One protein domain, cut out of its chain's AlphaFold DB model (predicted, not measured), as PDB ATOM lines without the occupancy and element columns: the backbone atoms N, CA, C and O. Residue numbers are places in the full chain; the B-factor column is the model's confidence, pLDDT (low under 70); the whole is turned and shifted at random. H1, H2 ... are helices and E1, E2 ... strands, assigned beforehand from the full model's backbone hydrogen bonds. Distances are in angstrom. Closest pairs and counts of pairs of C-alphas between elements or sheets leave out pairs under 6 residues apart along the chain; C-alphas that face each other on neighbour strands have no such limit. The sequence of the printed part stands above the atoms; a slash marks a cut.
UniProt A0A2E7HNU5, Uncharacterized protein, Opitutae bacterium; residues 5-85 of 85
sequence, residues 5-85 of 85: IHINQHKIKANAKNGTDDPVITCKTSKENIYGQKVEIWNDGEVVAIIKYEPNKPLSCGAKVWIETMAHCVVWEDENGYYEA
ATOM      1  N   ILE A   5     106.961 126.390 106.447       97.94
ATOM      2  CA  ILE A   5     107.252 126.206 107.870       97.94
ATOM      3  C   ILE A   5     106.503 127.292 108.639       97.94
ATOM      4  O   ILE A   5     106.843 128.468 108.584       97.94
ATOM      5  N   HIS A   6     105.421 126.899 109.299       97.88
ATOM      6  CA  HIS A   6     104.580 127.791 110.080       97.88
ATOM      7  C   HIS A   6     104.995 127.755 111.549       97.88
ATOM      8  O   HIS A   6     105.029 126.683 112.154       97.88
ATOM      9  N   ILE A   7     105.254 128.930 112.120       98.19
ATOM     10  CA  ILE A   7     105.547 129.102 113.541       98.19
ATOM     11  C   ILE A   7     104.293 129.613 114.247       98.19
ATOM     12  O   ILE A   7     103.790 130.700 113.957       98.19
ATOM     13  N   ASN A   8     103.774 128.827 115.185       97.81
ATOM     14  CA  ASN A   8     102.549 129.155 115.895       97.81
ATOM     15  C   ASN A   8     102.842 130.022 117.129       97.81
ATOM     16  O   ASN A   8     103.051 129.516 118.234       97.81
ATOM     17  N   GLN A   9     102.789 131.345 116.953       97.06
ATOM     18  CA  GLN A   9     102.993 132.299 118.050       97.06
ATOM     19  C   GLN A   9     102.010 132.125 119.219       97.06
ATOM     20  O   GLN A   9     102.360 132.407 120.364       97.06
ATOM     21  N   HIS A  10     100.780 131.666 118.955       97.38
ATOM     22  CA  HIS A  10      99.769 131.499 119.997       97.38
ATOM     23  C   HIS A  10     100.146 130.345 120.922       97.38
ATOM     24  O   HIS A  10     100.084 130.503 122.139       97.38
ATOM     25  N   LYS A  11     100.628 129.233 120.356       97.62
ATOM     26  CA  LYS A  11     101.168 128.121 121.142       97.62
ATOM     27  C   LYS A  11     102.425 128.513 121.907       97.62
ATOM     28  O   LYS A  11     102.508 128.215 123.086       97.62
ATOM     29  N   ILE A  12     103.348 129.264 121.300       97.31
ATOM     30  CA  ILE A  12     104.550 129.748 122.010       97.31
ATOM     31  C   ILE A  12     104.166 130.548 123.264       97.31
ATOM     32  O   ILE A  12     104.743 130.343 124.333       97.31
ATOM     33  N   LYS A  13     103.171 131.439 123.151       96.19
ATOM     34  CA  LYS A  13     102.656 132.227 124.281       96.19
ATOM     35  C   LYS A  13     101.936 131.353 125.314       96.19
ATOM     36  O   LYS A  13     102.153 131.543 126.507       96.19
ATOM     37  N   ALA A  14     101.108 130.404 124.876       97.81
ATOM     38  CA  ALA A  14     100.391 129.490 125.765       97.81
ATOM     39  C   ALA A  14     101.353 128.586 126.552       97.81
ATOM     40  O   ALA A  14     101.261 128.534 127.775       97.81
ATOM     41  N   ASN A  15     102.329 127.988 125.871       97.38
ATOM     42  CA  ASN A  15     103.403 127.193 126.462       97.38
ATOM     43  C   ASN A  15     104.162 127.982 127.527       97.38
ATOM     44  O   ASN A  15     104.344 127.516 128.647       97.38
ATOM     45  N   ALA A  16     104.530 129.227 127.216       94.94
ATOM     46  CA  ALA A  16     105.202 130.099 128.171       94.94
ATOM     47  C   ALA A  16     104.336 130.437 129.397       94.94
ATOM     48  O   ALA A  16     104.864 130.524 130.499       94.94
ATOM     49  N   LYS A  17     103.026 130.640 129.209       96.88
ATOM     50  CA  LYS A  17     102.092 130.975 130.293       96.88
ATOM     51  C   LYS A  17     101.805 129.778 131.201       96.88
ATOM     52  O   LYS A  17     101.680 129.950 132.407       96.88
ATOM     53  N   ASN A  18     101.658 128.597 130.611       97.38
ATOM     54  CA  ASN A  18     101.148 127.410 131.291       97.38
ATOM     55  C   ASN A  18     102.251 126.406 131.661       97.38
ATOM     56  O   ASN A  18     101.955 125.407 132.305       97.38
ATOM     57  N   GLY A  19     103.500 126.645 131.246       95.00
ATOM     58  CA  GLY A  19     104.606 125.708 131.452       95.00
ATOM     59  C   GLY A  19     104.488 124.427 130.620       95.00
ATOM     60  O   GLY A  19     104.984 123.391 131.047       95.00
ATOM     61  N   THR A  20     103.810 124.481 129.468       96.12
ATOM     62  CA  THR A  20     103.641 123.339 128.549       96.12
ATOM     63  C   THR A  20     104.654 123.381 127.403       96.12
ATOM     64  O   THR A  20     105.317 124.395 127.178       96.12
ATOM     65  N   ASP A  21     104.778 122.281 126.662       94.12
ATOM     66  CA  ASP A  21     105.751 122.084 125.581       94.12
ATOM     67  C   ASP A  21     105.093 121.662 124.252       94.12
ATOM     68  O   ASP A  21     105.709 121.008 123.409       94.12
ATOM     69  N   ASP A  22     103.843 122.082 124.027       96.69
ATOM     70  CA  ASP A  22     103.100 121.733 122.815       96.69
ATOM     71  C   ASP A  22     103.883 122.101 121.540       96.69
ATOM     72  O   ASP A  22     104.418 123.212 121.452       96.69
ATOM     73  N   PRO A  23     103.881 121.253 120.490       97.06
ATOM     74  CA  PRO A  23     104.572 121.542 119.237       97.06
ATOM     75  C   PRO A  23     104.133 122.870 118.612       97.06
ATOM     76  O   PRO A  23     102.949 123.063 118.291       97.06
ATOM     77  N   VAL A  24     105.101 123.766 118.402       98.31
ATOM     78  CA  VAL A  24     104.879 125.126 117.877       98.31
ATOM     79  C   VAL A  24     105.230 125.274 116.399       98.31
ATOM     80  O   VAL A  24     104.857 126.276 115.790       98.31
ATOM     81  N   ILE A  25     105.934 124.301 115.817       98.50
ATOM     82  CA  ILE A  25     106.352 124.316 114.415       98.50
ATOM     83  C   ILE A  25     105.427 123.397 113.622       98.50
ATOM     84  O   ILE A  25     105.077 122.301 114.063       98.50
ATOM     85  N   THR A  26     105.011 123.835 112.437       98.38
ATOM     86  CA  THR A  26     104.230 123.014 111.509       98.38
ATOM     87  C   THR A  26     104.818 123.091 110.108       98.38
ATOM     88  O   THR A  26     104.843 124.163 109.509       98.38
ATOM     89  N   CYS A  27     105.238 121.960 109.551       98.12
ATOM     90  CA  CYS A  27     105.554 121.841 108.134       98.12
ATOM     91  C   CYS A  27     104.258 121.573 107.364       98.12
ATOM     92  O   CYS A  27     103.673 120.492 107.456       98.12
ATOM     93  N   LYS A  28     103.779 122.584 106.635       97.69
ATOM     94  CA  LYS A  28     102.577 122.484 105.806       97.69
ATOM     95  C   LYS A  28     102.963 122.064 104.397       97.69
ATOM     96  O   LYS A  28     103.729 122.762 103.723       97.69
ATOM     97  N   THR A  29     102.408 120.946 103.951       96.19
ATOM     98  CA  THR A  29     102.495 120.485 102.563       96.19
ATOM     99  C   THR A  29     101.166 120.748 101.854       96.19
ATOM    100  O   THR A  29     100.235 121.298 102.440       96.19
ATOM    101  N   SER A  30     101.045 120.367 100.581       94.69
ATOM    102  CA  SER A  30      99.745 120.409  99.903       94.69
ATOM    103  C   SER A  30      98.770 119.325 100.385       94.69
ATOM    104  O   SER A  30      97.611 119.358  99.992       94.69
ATOM    105  N   LYS A  31      99.237 118.337 101.162       95.38
ATOM    106  CA  LYS A  31      98.457 117.156 101.568       95.38
ATOM    107  C   LYS A  31      98.124 117.147 103.056       95.38
ATOM    108  O   LYS A  31      97.078 116.641 103.440       95.38
ATOM    109  N   GLU A  32      99.014 117.679 103.887       96.88
ATOM    110  CA  GLU A  32      98.933 117.522 105.338       96.88
ATOM    111  C   GLU A  32      99.710 118.604 106.100       96.88
ATOM    112  O   GLU A  32     100.517 119.351 105.535       96.88
ATOM    113  N   ASN A  33      99.475 118.643 107.414       97.94
ATOM    114  CA  ASN A  33     100.205 119.457 108.377       97.94
ATOM    115  C   ASN A  33     100.996 118.539 109.313       97.94
ATOM    116  O   ASN A  33     100.400 117.770 110.063       97.94
ATOM    117  N   ILE A  34     102.321 118.663 109.309       98.12
ATOM    118  CA  ILE A  34     103.214 117.870 110.161       98.12
ATOM    119  C   ILE A  34     103.704 118.763 111.299       98.12
ATOM    120  O   ILE A  34     104.341 119.786 111.049       98.12
ATOM    121  N   TYR A  35     103.394 118.405 112.543       97.94
ATOM    122  CA  TYR A  35     103.721 119.196 113.732       97.94
ATOM    123  C   TYR A  35     105.017 118.710 114.382       97.94
ATOM    124  O   TYR A  35     105.267 117.511 114.447       97.94
ATOM    125  N   GLY A  36     105.820 119.635 114.905       96.56
ATOM    126  CA  GLY A  36     107.072 119.304 115.581       96.56
ATOM    127  C   GLY A  36     107.646 120.456 116.404       96.56
ATOM    128  O   GLY A  36     107.114 121.568 116.421       96.56
ATOM    129  N   GLN A  37     108.746 120.167 117.100       96.12
ATOM    130  CA  GLN A  37     109.554 121.147 117.845       96.12
ATOM    131  C   GLN A  37     110.871 121.495 117.129       96.12
ATOM    132  O   GLN A  37     111.492 122.511 117.424       96.12
ATOM    133  N   LYS A  38     111.281 120.665 116.163       97.56
ATOM    134  CA  LYS A  38     112.477 120.837 115.335       97.56
ATOM    135  C   LYS A  38     112.125 120.512 113.887       97.56
ATOM    136  O   LYS A  38     111.366 119.575 113.641       97.56
ATOM    137  N   VAL A  39     112.678 121.264 112.942       98.31
ATOM    138  CA  VAL A  39     112.622 120.950 111.509       98.31
ATOM    139  C   VAL A  39     114.025 121.048 110.936       98.31
ATOM    140  O   VAL A  39     114.722 122.027 111.181       98.31
ATOM    141  N   GLU A  40     114.418 120.047 110.161       98.31
ATOM    142  CA  GLU A  40     115.646 120.067 109.371       98.31
ATOM    143  C   GLU A  40     115.295 120.327 107.906       98.31
ATOM    144  O   GLU A  40     114.396 119.694 107.345       98.31
ATOM    145  N   ILE A  41     115.999 121.273 107.292       97.81
ATOM    146  CA  ILE A  41     115.940 121.532 105.859       97.81
ATOM    147  C   ILE A  41     117.157 120.863 105.240       97.81
ATOM    148  O   ILE A  41     118.291 121.196 105.578       97.81
ATOM    149  N   TRP A  42     116.893 119.922 104.340       97.69
ATOM    150  CA  TRP A  42     117.914 119.158 103.640       97.69
ATOM    151  C   TRP A  42     118.064 119.660 102.205       97.69
ATOM    152  O   TRP A  42     117.056 119.895 101.531       97.69
ATOM    153  N   ASN A  43     119.304 119.775 101.740       96.75
ATOM    154  CA  ASN A  43     119.649 119.956 100.335       96.75
ATOM    155  C   ASN A  43     120.822 119.030  99.992       96.75
ATOM    156  O   ASN A  43     121.775 118.960 100.759       96.75
ATOM    157  N   ASP A  44     120.724 118.288  98.888       96.00
ATOM    158  CA  ASP A  44     121.772 117.373  98.396       96.00
ATOM    159  C   ASP A  44     122.361 116.405  99.441       96.00
ATOM    160  O   ASP A  44     123.532 116.046  99.405       96.00
ATOM    161  N   GLY A  45     121.522 115.930 100.369       96.44
ATOM    162  CA  GLY A  45     121.934 114.970 101.397       96.44
ATOM    163  C   GLY A  45     122.585 115.596 102.632       96.44
ATOM    164  O   GLY A  45     123.016 114.863 103.515       96.44
ATOM    165  N   GLU A  46     122.594 116.924 102.738       97.31
ATOM    166  CA  GLU A  46     123.110 117.650 103.897       97.31
ATOM    167  C   GLU A  46     122.023 118.513 104.543       97.31
ATOM    168  O   GLU A  46     121.117 119.023 103.877       97.31
ATOM    169  N   VAL A  47     122.109 118.698 105.863       97.88
ATOM    170  CA  VAL A  47     121.239 119.621 106.600       97.88
ATOM    171  C   VAL A  47     121.767 121.040 106.418       97.88
ATOM    172  O   VAL A  47     122.761 121.419 107.031       97.88
ATOM    173  N   VAL A  48     121.074 121.841 105.612       98.25
ATOM    174  CA  VAL A  48     121.464 123.232 105.331       98.25
ATOM    175  C   VAL A  48     120.885 124.226 106.329       98.25
ATOM    176  O   VAL A  48     121.462 125.288 106.531       98.25
ATOM    177  N   ALA A  49     119.767 123.909 106.983       98.38
ATOM    178  CA  ALA A  49     119.218 124.749 108.043       98.38
ATOM    179  C   ALA A  49     118.419 123.931 109.061       98.38
ATOM    180  O   ALA A  49     117.794 122.924 108.724       98.38
ATOM    181  N   ILE A  50     118.397 124.396 110.308       98.44
ATOM    182  CA  ILE A  50     117.615 123.805 111.392       98.44
ATOM    183  C   ILE A  50     116.742 124.887 112.014       98.44
ATOM    184  O   ILE A  50     117.245 125.895 112.497       98.44
ATOM    185  N   ILE A  51     115.432 124.657 112.053       98.31
ATOM    186  CA  ILE A  51     114.495 125.467 112.831       98.31
ATOM    187  C   ILE A  51     114.287 124.780 114.175       98.31
ATOM    188  O   ILE A  51     113.925 123.600 114.212       98.31
ATOM    189  N   LYS A  52     114.503 125.507 115.271       96.94
ATOM    190  CA  LYS A  52     114.432 124.980 116.640       96.94
ATOM    191  C   LYS A  52     113.423 125.748 117.473       96.94
ATOM    192  O   LYS A  52     113.296 126.958 117.315       96.94
ATOM    193  N   TYR A  53     112.747 125.046 118.377       97.38
ATOM    194  CA  TYR A  53     112.002 125.616 119.493       97.38
ATOM    195  C   TYR A  53     112.658 125.187 120.808       97.38
ATOM    196  O   TYR A  53     112.612 124.012 121.157       97.38
ATOM    197  N   GLU A  54     113.238 126.133 121.547       95.94
ATOM    198  CA  GLU A  54     113.796 125.889 122.884       95.94
ATOM    199  C   GLU A  54     113.245 126.925 123.882       95.94
ATOM    200  O   GLU A  54     113.843 127.979 124.116       95.94
ATOM    201  N   PRO A  55     112.080 126.665 124.505       95.31
ATOM    202  CA  PRO A  55     111.457 127.623 125.418       95.31
ATOM    203  C   PRO A  55     112.227 127.821 126.729       95.31
ATOM    204  O   PRO A  55     112.091 128.879 127.345       95.31
ATOM    205  N   ASN A  56     113.009 126.816 127.134       94.75
ATOM    206  CA  ASN A  56     113.773 126.785 128.384       94.75
ATOM    207  C   ASN A  56     115.199 127.333 128.231       94.75
ATOM    208  O   ASN A  56     115.850 127.638 129.225       94.75
ATOM    209  N   LYS A  57     115.683 127.457 126.991       95.31
ATOM    210  CA  LYS A  57     117.004 127.995 126.664       95.31
ATOM    211  C   LYS A  57     116.889 128.945 125.464       95.31
ATOM    212  O   LYS A  57     117.390 128.640 124.387       95.31
ATOM    213  N   PRO A  58     116.175 130.074 125.619       95.75
ATOM    214  CA  PRO A  58     116.022 131.029 124.532       95.75
ATOM    215  C   PRO A  58     117.371 131.646 124.147       95.75
ATOM    216  O   PRO A  58     118.308 131.682 124.952       95.75
ATOM    217  N   LEU A  59     117.444 132.201 122.937       96.31
ATOM    218  CA  LEU A  59     118.544 133.088 122.558       96.31
ATOM    219  C   LEU A  59     118.620 134.286 123.517       96.31
ATOM    220  O   LEU A  59     117.638 134.636 124.174       96.31
ATOM    221  N   SER A  60     119.771 134.959 123.560       96.75
ATOM    222  CA  SER A  60     119.999 136.117 124.439       96.75
ATOM    223  C   SER A  60     118.979 137.247 124.242       96.75
ATOM    224  O   SER A  60     118.648 137.945 125.194       96.75
ATOM    225  N   CYS A  61     118.423 137.390 123.036       95.56
ATOM    226  CA  CYS A  61     117.347 138.333 122.723       95.56
ATOM    227  C   CYS A  61     115.950 137.904 123.225       95.56
ATOM    228  O   CYS A  61     114.980 138.635 123.045       95.56
ATOM    229  N   GLY A  62     115.817 136.713 123.820       94.44
ATOM    230  CA  GLY A  62     114.558 136.139 124.303       94.44
ATOM    231  C   GLY A  62     113.788 135.306 123.273       94.44
ATOM    232  O   GLY A  62     112.740 134.741 123.604       94.44
ATOM    233  N   ALA A  63     114.281 135.191 122.034       95.38
ATOM    234  CA  ALA A  63     113.655 134.357 121.014       95.38
ATOM    235  C   ALA A  63     113.671 132.877 121.430       95.38
ATOM    236  O   ALA A  63     114.718 132.304 121.724       95.38
ATOM    237  N   LYS A  64     112.484 132.257 121.438       96.06
ATOM    238  CA  LYS A  64     112.289 130.834 121.771       96.06
ATOM    239  C   LYS A  64     112.269 129.932 120.544       96.06
ATOM    240  O   LYS A  64     112.393 128.724 120.685       96.06
ATOM    241  N   VAL A  65     112.058 130.512 119.364       97.44
ATOM    242  CA  VAL A  65     112.121 129.825 118.074       97.44
ATOM    243  C   VAL A  65     113.065 130.599 117.173       97.44
ATOM    244  O   VAL A  65     112.934 131.818 117.077       97.44
ATOM    245  N   TRP A  66     113.990 129.906 116.522       97.81
ATOM    246  CA  TRP A  66     114.939 130.509 115.591       97.81
ATOM    247  C   TRP A  66     115.374 129.501 114.525       97.81
ATOM    248  O   TRP A  66     115.017 128.320 114.579       97.81
ATOM    249  N   ILE A  67     116.112 130.001 113.537       97.94
ATOM    250  CA  ILE A  67     116.695 129.217 112.450       97.94
ATOM    251  C   ILE A  67     118.212 129.333 112.566       97.94
ATOM    252  O   ILE A  67     118.730 130.431 112.750       97.94
ATOM    253  N   GLU A  68     118.906 128.208 112.462       97.25
ATOM    254  CA  GLU A  68     120.364 128.135 112.389       97.25
ATOM    255  C   GLU A  68     120.765 127.575 111.031       97.25
ATOM    256  O   GLU A  68     120.177 126.601 110.556       97.25
ATOM    257  N   THR A  69     121.767 128.182 110.408       98.06
ATOM    258  CA  THR A  69     122.325 127.745 109.130       98.06
ATOM    259  C   THR A  69     123.789 128.164 109.037       98.06
ATOM    260  O   THR A  69     124.207 129.106 109.707       98.06
ATOM    261  N   MET A  70     124.555 127.435 108.228       96.62
ATOM    262  CA  MET A  70     125.912 127.801 107.800       96.62
ATOM    263  C   MET A  70     125.931 128.254 106.330       96.62
ATOM    264  O   MET A  70     126.994 128.528 105.781       96.62
ATOM    265  N   ALA A  71     124.770 128.265 105.670       96.56
ATOM    266  CA  ALA A  71     124.638 128.702 104.293       96.56
ATOM    267  C   ALA A  71     124.617 130.234 104.210       96.56
ATOM    268  O   ALA A  71     124.243 130.917 105.164       96.56
ATOM    269  N   HIS A  72     124.969 130.746 103.032       96.25
ATOM    270  CA  HIS A  72     124.870 132.164 102.700       96.25
ATOM    271  C   HIS A  72     123.443 132.678 102.896       96.25
ATOM    272  O   HIS A  72     122.477 132.057 102.434       96.25
ATOM    273  N   CYS A  73     123.318 133.806 103.589       96.75
ATOM    274  CA  CYS A  73     122.047 134.455 103.850       96.75
ATOM    275  C   CYS A  73     121.972 135.801 103.130       96.75
ATOM    276  O   CYS A  73     122.869 136.630 103.231       96.75
ATOM    277  N   VAL A  74     120.841 136.054 102.471       97.19
ATOM    278  CA  VAL A  74     120.491 137.378 101.945       97.19
ATOM    279  C   VAL A  74     119.356 137.945 102.787       97.19
ATOM    280  O   VAL A  74     118.268 137.364 102.852       97.19
ATOM    281  N   VAL A  75     119.606 139.075 103.441       96.69
ATOM    282  CA  VAL A  75     118.657 139.769 104.311       96.69
ATOM    283  C   VAL A  75     118.174 141.027 103.608       96.69
ATOM    284  O   VAL A  75     118.923 141.983 103.446       96.69
ATOM    285  N   TRP A  76     116.914 141.022 103.192       96.31
ATOM    286  CA  TRP A  76     116.281 142.158 102.529       96.31
ATOM    287  C   TRP A  76     115.853 143.198 103.565       96.31
ATOM    288  O   TRP A  76     115.169 142.853 104.530       96.31
ATOM    289  N   GLU A  77     116.253 144.451 103.363       94.44
ATOM    290  CA  GLU A  77     115.764 145.582 104.159       94.44
ATOM    291  C   GLU A  77     114.399 146.033 103.638       94.44
ATOM    292  O   GLU A  77     113.429 146.125 104.389       94.44
ATOM    293  N   ASP A  78     114.326 146.232 102.324       94.31
ATOM    294  CA  ASP A  78     113.130 146.571 101.568       94.31
ATOM    295  C   ASP A  78     113.327 146.209 100.079       94.31
ATOM    296  O   ASP A  78     114.186 145.400  99.724       94.31
ATOM    297  N   GLU A  79     112.503 146.769  99.190       91.62
ATOM    298  CA  GLU A  79     112.590 146.544  97.740       91.62
ATOM    299  C   GLU A  79     113.858 147.121  97.080       91.62
ATOM    300  O   GLU A  79     114.172 146.761  95.945       91.62
ATOM    301  N   ASN A  80     114.595 147.988  97.776       90.06
ATOM    302  CA  ASN A  80     115.724 148.754  97.253       90.06
ATOM    303  C   ASN A  80     117.087 148.267  97.764       90.06
ATOM    304  O   ASN A  80     118.113 148.759  97.287       90.06
ATOM    305  N   GLY A  81     117.138 147.320  98.706       94.38
ATOM    306  CA  GLY A  81     118.406 146.903  99.302       94.38
ATOM    307  C   GLY A  81     118.376 145.580 100.062       94.38
ATOM    308  O   GLY A  81     117.361 145.166 100.626       94.38
ATOM    309  N   TYR A  82     119.537 144.924 100.092       97.25
ATOM    310  CA  TYR A  82     119.787 143.737 100.901       97.25
ATOM    311  C   TYR A  82     121.209 143.732 101.470       97.25
ATOM    312  O   TYR A  82     122.108 144.403 100.961       97.25
ATOM    313  N   TYR A  83     121.401 142.918 102.503       96.75
ATOM    314  CA  TYR A  83     122.683 142.605 103.120       96.75
ATOM    315  C   TYR A  83     122.995 141.119 102.935       96.75
ATOM    316  O   TYR A  83     122.091 140.282 102.975       96.75
ATOM    317  N   GLU A  84     124.270 140.790 102.761       96.00
ATOM    318  CA  GLU A  84     124.752 139.409 102.760       96.00
ATOM    319  C   GLU A  84     125.357 139.075 104.127       96.00
ATOM    320  O   GLU A  84     126.071 139.900 104.705       96.00
ATOM    321  N   ALA A  85     125.053 137.884 104.640       91.38
ATOM    322  CA  ALA A  85     125.523 137.373 105.926       91.38
ATOM    323  C   ALA A  85     126.023 135.929 105.808       91.38
ATOM    324  O   ALA A  85     125.458 135.158 104.992       91.38
TER     325      ALA A  85
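What this domain is: This is residues 5 to 85 of the 85 residues of an uncharacterized protein of Opitutae bacterium (UniProt A0A2E7HNU5). Two small three-stranded sheets, E1 E2 E3 and E4 E5 E6, splay apart as a loose V from the turn at Gln 37. Helix H1 lies at one end of the whole and the hairpin of E7 and E8 at the other. The printed part has 81 residues with one named helix and eight named strands, in the order E1 H1 E2 E3 E4 E5 E6 E7 E8; each sheet is antiparallel, and the class is mixed, helices and strands. The whole is loose, with a radius of gyration of the C-alphas of 14.8 A and spans of 41 by 33 by 24 A.

Where its parts are: E1, residues 5 to 7, begins at C-alpha 5, (107.252, 126.206, 107.870). H1, residues 9 to 18, is 14.2 A long and ends at C-alpha 18, (101.148, 127.410, 131.291). E2 is residues 25 to 28 and E3 residues 33 to 36. E4, residues 38 to 43, is 16.6 A long. E5, residues 46 to 53, is the longest strand by residues, 20.7 A, and bends by 52 degrees at residue 49. E6, residues 65 to 69, is 13.7 A long. E7 is residues 74 to 78, and E8, residues 81 to 84, ends at C-alpha 84, (124.752, 139.409, 102.760).

How they stand to each other: In the first sheet, E2 is the inner strand. It is antiparallel to E1 at 144 degrees, with N 6 and O 26 within hydrogen-bond range at 2.8 A. E2 and E3 form a hairpin at 156 degrees, with N 27 and O 34 at 2.8 A. H1 is not on this sheet, with 3 pairs of C-alphas within 10 A; every O i to N i+4 pair in H1 is within hydrogen-bond range. E3 and E4 meet only through their link. The closest C-alphas of E2 and E4, those of Ile 25 and Lys 38, are 7.1 A apart. E4, E5 and E6 make a meander, each strand the antiparallel neighbour of the one before. In hairpin E4 and E5, N 41 and O 49 are 2.8 A apart; in hairpin E5 and E6, N 50 and O 68 are 2.8 A apart. H1 is not on this sheet either. E7 and E8 form a hairpin at 159 degrees, with N 75 and O 83 at 2.8 A. Both are apart from E6.

The domain as a whole: The two C-alphas farthest apart, those of Asn 18 and Asn 80, are 42.7 A from each other. The printed part has no cut and ends at Ala 85, the chain's last residue. The link from E5 to E6, 11 residues, is long. The mean pLDDT of the printed part is 96.6, and no printed residue is under 70.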